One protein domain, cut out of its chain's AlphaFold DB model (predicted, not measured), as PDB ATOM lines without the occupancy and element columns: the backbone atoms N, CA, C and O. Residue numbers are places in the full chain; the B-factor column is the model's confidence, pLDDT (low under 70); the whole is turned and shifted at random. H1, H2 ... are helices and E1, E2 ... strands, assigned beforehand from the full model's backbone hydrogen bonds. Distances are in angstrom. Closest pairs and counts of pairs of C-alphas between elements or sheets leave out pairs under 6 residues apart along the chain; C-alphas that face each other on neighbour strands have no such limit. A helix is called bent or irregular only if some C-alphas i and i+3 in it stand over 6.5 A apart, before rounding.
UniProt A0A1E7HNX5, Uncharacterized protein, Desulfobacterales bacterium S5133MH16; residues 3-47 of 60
ATOM      1  N   ILE A   3     -49.960 -41.994 -40.125       63.59
ATOM      2  CA  ILE A   3     -48.596 -41.566 -40.430       63.59
ATOM      3  C   ILE A   3     -47.658 -42.582 -39.789       63.59
ATOM      4  O   ILE A   3     -47.483 -42.608 -38.572       63.59
ATOM      5  N   LYS A   4     -47.062 -43.452 -40.606       63.34
ATOM      6  CA  LYS A   4     -46.004 -44.344 -40.131       63.34
ATOM      7  C   LYS A   4     -44.706 -43.550 -40.110       63.34
ATOM      8  O   LYS A   4     -44.121 -43.278 -41.163       63.34
ATOM      9  N   LEU A   5     -44.293 -43.155 -38.910       67.50
ATOM     10  CA  LEU A   5     -42.961 -42.619 -38.683       67.50
ATOM     11  C   LEU A   5     -41.958 -43.765 -38.857       67.50
ATOM     12  O   LEU A   5     -42.131 -44.822 -38.247       67.50
ATOM     13  N   PRO A   6     -40.923 -43.602 -39.693       68.81
ATOM     14  CA  PRO A   6     -39.850 -44.581 -39.755       68.81
ATOM     15  C   PRO A   6     -39.176 -44.685 -38.376       68.81
ATOM     16  O   PRO A   6     -39.020 -43.648 -37.717       68.81
ATOM     17  N   PRO A   7     -38.786 -45.894 -37.938       68.94
ATOM     18  CA  PRO A   7     -38.164 -46.119 -36.635       68.94
ATOM     19  C   PRO A   7     -36.839 -45.355 -36.495       68.94
ATOM     20  O   PRO A   7     -36.187 -45.027 -37.490       68.94
ATOM     21  N   GLU A   8     -36.468 -45.026 -35.255       70.19
ATOM     22  CA  GLU A   8     -35.142 -44.481 -34.952       70.19
ATOM     23  C   GLU A   8     -34.073 -45.561 -35.155       70.19
ATOM     24  O   GLU A   8     -34.252 -46.705 -34.745       70.19
ATOM     25  N   ASN A   9     -32.952 -45.192 -35.780       77.88
ATOM     26  CA  ASN A   9     -31.802 -46.079 -35.977       77.88
ATOM     27  C   ASN A   9     -30.569 -45.524 -35.248       77.88
ATOM     28  O   ASN A   9     -30.516 -44.342 -34.926       77.88
ATOM     29  N   ILE A  10     -29.517 -46.337 -35.097       78.12
ATOM     30  CA  ILE A  10     -28.226 -45.956 -34.473       78.12
ATOM     31  C   ILE A  10     -27.647 -44.656 -35.070       78.12
ATOM     32  O   ILE A  10     -27.073 -43.824 -34.373       78.12
ATOM     33  N   PHE A  11     -27.867 -44.432 -36.365       76.19
ATOM     34  CA  PHE A  11     -27.485 -43.204 -37.062       76.19
ATOM     35  C   PHE A  11     -28.180 -41.927 -36.536       76.19
ATOM     36  O   PHE A  11     -27.601 -40.849 -36.647       76.19
ATOM     37  N   ASP A  12     -29.391 -42.017 -35.969       75.25
ATOM     38  CA  ASP A  12     -30.047 -40.893 -35.280       75.25
ATOM     39  C   ASP A  12     -29.342 -40.574 -33.970       75.25
ATOM     40  O   ASP A  12     -29.150 -39.405 -33.658       75.25
ATOM     41  N   THR A  13     -28.914 -41.599 -33.234       78.25
ATOM     42  CA  THR A  13     -28.150 -41.429 -31.995       78.25
ATOM     43  C   THR A  13     -26.829 -40.724 -32.270       78.25
ATOM     44  O   THR A  13     -26.502 -39.757 -31.590       78.25
ATOM     45  N   ILE A  14     -26.108 -41.137 -33.321       80.25
ATOM     46  CA  ILE A  14     -24.878 -40.460 -33.757       80.25
ATOM     47  C   ILE A  14     -25.181 -38.995 -34.086       80.25
ATOM     48  O   ILE A  14     -24.509 -38.104 -33.578       80.25
ATOM     49  N   LEU A  15     -26.220 -38.720 -34.878       75.94
ATOM     50  CA  LEU A  15     -26.578 -37.344 -35.223       75.94
ATOM     51  C   LEU A  15     -26.954 -36.508 -33.987       75.94
ATOM     52  O   LEU A  15     -26.470 -35.380 -33.886       75.94
ATOM     53  N   LYS A  16     -27.706 -37.062 -33.023       79.88
ATOM     54  CA  LYS A  16     -28.045 -36.395 -31.751       79.88
ATOM     55  C   LYS A  16     -26.791 -35.995 -30.971       79.88
ATOM     56  O   LYS A  16     -26.733 -34.875 -30.472       79.88
ATOM     57  N   VAL A  17     -25.761 -36.847 -30.936       79.81
ATOM     58  CA  VAL A  17     -24.457 -36.523 -30.317       79.81
ATOM     59  C   VAL A  17     -23.771 -35.349 -31.028       79.81
ATOM     60  O   VAL A  17     -23.185 -34.490 -30.376       79.81
ATOM     61  N   PHE A  18     -23.907 -35.239 -32.352       77.88
ATOM     62  CA  PHE A  18     -23.434 -34.082 -33.125       77.88
ATOM     63  C   PHE A  18     -24.368 -32.853 -33.050       77.88
ATOM     64  O   PHE A  18     -24.135 -31.865 -33.754       77.88
ATOM     65  N   GLY A  19     -25.435 -32.890 -32.242       77.56
ATOM     66  CA  GLY A  19     -26.442 -31.826 -32.156       77.56
ATOM     67  C   GLY A  19     -27.242 -31.641 -33.450       77.56
ATOM     68  O   GLY A  19     -27.720 -30.543 -33.743       77.56
ATOM     69  N   LYS A  20     -27.332 -32.692 -34.270       76.69
ATOM     70  CA  LYS A  20     -28.067 -32.714 -35.535       76.69
ATOM     71  C   LYS A  20     -29.204 -33.723 -35.442       76.69
ATOM     72  O   LYS A  20     -29.076 -34.773 -34.833       76.69
ATOM     73  N   GLU A  21     -30.317 -33.437 -36.098       76.12
ATOM     74  CA  GLU A  21     -31.448 -34.361 -36.156       76.12
ATOM     75  C   GLU A  21     -31.912 -34.525 -37.598       76.12
ATOM     76  O   GLU A  21     -31.885 -33.580 -38.398       76.12
ATOM     77  N   ARG A  22     -32.327 -35.746 -37.947       74.94
ATOM     78  CA  ARG A  22     -32.905 -36.031 -39.262       74.94
ATOM     79  C   ARG A  22     -34.333 -35.521 -39.281       74.94
ATOM     80  O   ARG A  22     -35.154 -35.965 -38.484       74.94
ATOM     81  N   LYS A  23     -34.655 -34.628 -40.216       74.25
ATOM     82  CA  LYS A  23     -36.045 -34.215 -40.408       74.25
ATOM     83  C   LYS A  23     -36.850 -35.334 -41.053       74.25
ATOM     84  O   LYS A  23     -36.364 -36.043 -41.939       74.25
ATOM     85  N   VAL A  24     -38.098 -35.460 -40.619       74.00
ATOM     86  CA  VAL A  24     -39.103 -36.245 -41.329       74.00
ATOM     87  C   VAL A  24     -39.499 -35.444 -42.565       74.00
ATOM     88  O   VAL A  24     -40.036 -34.345 -42.461       74.00
ATOM     89  N   ILE A  25     -39.176 -35.979 -43.735       73.12
ATOM     90  CA  ILE A  25     -39.644 -35.478 -45.019       73.12
ATOM     91  C   ILE A  25     -41.029 -36.075 -45.231       73.12
ATOM     92  O   ILE A  25     -41.209 -37.277 -45.469       73.12
ATOM     93  N   VAL A  26     -42.006 -35.197 -45.084       69.88
ATOM     94  CA  VAL A  26     -43.397 -35.447 -45.414       69.88
ATOM     95  C   VAL A  26     -43.531 -35.199 -46.923       69.88
ATOM     96  O   VAL A  26     -43.099 -34.143 -47.374       69.88
ATOM     97  N   PRO A  27     -44.000 -36.173 -47.726       68.50
ATOM     98  CA  PRO A  27     -44.142 -35.970 -49.167       68.50
ATOM     99  C   PRO A  27     -45.152 -34.853 -49.459       68.50
ATOM    100  O   PRO A  27     -46.203 -34.797 -48.827       68.50
ATOM    101  N   ASP A  28     -44.838 -33.980 -50.414       66.81
ATOM    102  CA  ASP A  28     -45.771 -32.957 -50.893       66.81
ATOM    103  C   ASP A  28     -46.945 -33.626 -51.643       66.81
ATOM    104  O   ASP A  28     -46.764 -34.665 -52.282       66.81
ATOM    105  N   GLY A  29     -48.161 -33.074 -51.538       67.62
ATOM    106  CA  GLY A  29     -49.367 -33.618 -52.195       67.62
ATOM    107  C   GLY A  29     -50.219 -34.577 -51.347       67.62
ATOM    108  O   GLY A  29     -51.124 -35.234 -51.854       67.62
ATOM    109  N   ILE A  30     -49.974 -34.665 -50.037       70.69
ATOM    110  CA  ILE A  30     -50.774 -35.510 -49.131       70.69
ATOM    111  C   ILE A  30     -52.247 -35.105 -49.096       70.69
ATOM    112  O   ILE A  30     -53.103 -35.984 -49.031       70.69
ATOM    113  N   ASP A  31     -52.538 -33.806 -49.151       70.88
ATOM    114  CA  ASP A  31     -53.915 -33.306 -49.146       70.88
ATOM    115  C   ASP A  31     -54.692 -33.747 -50.392       70.88
ATOM    116  O   ASP A  31     -55.878 -34.070 -50.301       70.88
ATOM    117  N   GLU A  32     -54.024 -33.828 -51.545       73.19
ATOM    118  CA  GLU A  32     -54.616 -34.319 -52.796       73.19
ATOM    119  C   GLU A  32     -54.871 -35.825 -52.721       73.19
ATOM    120  O   GLU A  32     -55.992 -36.275 -52.952       73.19
ATOM    121  N   ILE A  33     -53.874 -36.600 -52.278       71.00
ATOM    122  CA  ILE A  33     -54.007 -38.054 -52.110       71.00
ATOM    123  C   ILE A  33     -55.095 -38.385 -51.076       71.00
ATOM    124  O   ILE A  33     -55.820 -39.368 -51.230       71.00
ATOM    125  N   TYR A  34     -55.232 -37.573 -50.025       67.25
ATOM    126  CA  TYR A  34     -56.278 -37.727 -49.016       67.25
ATOM    127  C   TYR A  34     -57.675 -37.469 -49.589       67.25
ATOM    128  O   TYR A  34     -58.584 -38.266 -49.347       67.25
ATOM    129  N   LYS A  35     -57.842 -36.393 -50.373       69.50
ATOM    130  CA  LYS A  35     -59.108 -36.087 -51.057       69.50
ATOM    131  C   LYS A  35     -59.503 -37.174 -52.056       69.50
ATOM    132  O   LYS A  35     -60.683 -37.483 -52.162       69.50
ATOM    133  N   GLU A  36     -58.533 -37.757 -52.755       72.69
ATOM    134  CA  GLU A  36     -58.786 -38.728 -53.823       72.69
ATOM    135  C   GLU A  36     -59.003 -40.162 -53.305       72.69
ATOM    136  O   GLU A  36     -59.864 -40.882 -53.805       72.69
ATOM    137  N   LYS A  37     -58.243 -40.599 -52.289       69.62
ATOM    138  CA  LYS A  37     -58.245 -41.998 -51.809       69.62
ATOM    139  C   LYS A  37     -58.895 -42.207 -50.438       69.62
ATOM    140  O   LYS A  37     -58.990 -43.345 -49.970       69.62
ATOM    141  N   GLY A  38     -59.362 -41.140 -49.792       64.75
ATOM    142  CA  GLY A  38     -60.082 -41.209 -48.524       64.75
ATOM    143  C   GLY A  38     -59.216 -41.637 -47.324       64.75
ATOM    144  O   GLY A  38     -57.985 -41.635 -47.374       64.75
ATOM    145  N   PRO A  39     -59.829 -42.014 -46.190       65.81
ATOM    146  CA  PRO A  39     -59.136 -42.180 -44.905       65.81
ATOM    147  C   PRO A  39     -58.161 -43.374 -44.821       65.81
ATOM    148  O   PRO A  39     -57.427 -43.479 -43.831       65.81
ATOM    149  N   TYR A  40     -58.113 -44.236 -45.845       62.00
ATOM    150  CA  TYR A  40     -57.297 -45.460 -45.911       62.00
ATOM    151  C   TYR A  40     -55.854 -45.242 -46.391       62.00
ATOM    152  O   TYR A  40     -55.082 -46.196 -46.524       62.00
ATOM    153  N   VAL A  41     -55.455 -43.997 -46.646       63.47
ATOM    154  CA  VAL A  41     -54.111 -43.686 -47.141       63.47
ATOM    155  C   VAL A  41     -53.066 -43.905 -46.039       63.47
ATOM    156  O   VAL A  41     -53.072 -43.250 -44.992       63.47
ATOM    157  N   GLN A  42     -52.132 -44.826 -46.296       63.00
ATOM    158  CA  GLN A  42     -50.926 -45.029 -45.492       63.00
ATOM    159  C   GLN A  42     -49.783 -44.208 -46.082       63.00
ATOM    160  O   GLN A  42     -49.266 -44.526 -47.154       63.00
ATOM    161  N   ILE A  43     -49.360 -43.166 -45.372       66.50
ATOM    162  CA  ILE A  43     -48.286 -42.289 -45.842       66.50
ATOM    163  C   ILE A  43     -46.975 -42.807 -45.273       66.50
ATOM    164  O   ILE A  43     -46.738 -42.775 -44.061       66.50
ATOM    165  N   LYS A  44     -46.108 -43.295 -46.163       63.72
ATOM    166  CA  LYS A  44     -44.721 -43.613 -45.824       63.72
ATOM    167  C   LYS A  44     -43.921 -42.317 -45.807       63.72
ATOM    168  O   LYS A  44     -43.476 -41.841 -46.850       63.72
ATOM    169  N   THR A  45     -43.742 -41.756 -44.618       67.56
ATOM    170  CA  THR A  45     -42.812 -40.638 -44.433       67.56
ATOM    171  C   THR A  45     -41.373 -41.131 -44.581       67.56
ATOM    172  O   THR A  45     -41.047 -42.261 -44.207       67.56
ATOM    173  N   ARG A  46     -40.501 -40.312 -45.173       67.69
ATOM    174  CA  ARG A  46     -39.074 -40.635 -45.318       67.69
ATOM    175  C   ARG A  46     -38.275 -39.779 -44.344       67.69
ATOM    176  O   ARG A  46     -38.579 -38.609 -44.168       67.69
ATOM    177  N   ARG A  47     -37.240 -40.328 -43.707       70.75
ATOM    178  CA  ARG A  47     -36.260 -39.507 -42.972       70.75
ATOM    179  C   ARG A  47     -35.254 -38.916 -43.954       70.75
ATOM    180  O   ARG A  47     -34.917 -39.557 -44.950       70.75
TER     181      ARG A  47
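AT A GLANCE: This is residues 3 to 47 of the 60 residues of an uncharacterized protein of Desulfobacterales bacterium S5133MH16 (UniProt A0A1E7HNX5). The chain makes a long, narrow loop with H1 at one end and H2 at the other, joined by the long stretch of residues 18 to 29; E1 leads back from H2 toward the middle. There, short pairings tie residues 3 to 4 to 43 to 44 of E1, parallel, and 24 to 25 to 46 to 47, antiparallel. The 45 printed residues, under half in named elements, run H1, H2, E1: mostly helix, only just loose, close to extended, radius of gyration of the C-alphas 13.9 A, spans 41 by 16 by 9 A.

IN THESE COORDINATES: H1, residues 10 to 17, begins at C-alpha (-28.226, -45.956, -34.473) and measures 11.0 A. H2, residues 30 to 40, measures 12.3 A and is irregular: C-alphas 36 and 39 are 9.6 A apart. E1, residues 42 to 44, ends at C-alpha (-44.721, -43.613, -45.824).

HOW THE PARTS SIT: H1 is apart from H2 and E1. The closest C-alphas of H2 and E1, Ile 30 and Ile 43, are 7.9 A apart. E1 pairs with no named strand. Every O i to N i+4 pair is within hydrogen-bond range in H1, 5 of 7 in H2.

THE WHOLE: The farthest C-alphas, Val 17 and Glu 36, are 41.7 A apart. The printed part has no cut. The link H1 to H2 is long. pLDDT is under 70 in 21 residues, among them 37 to 46.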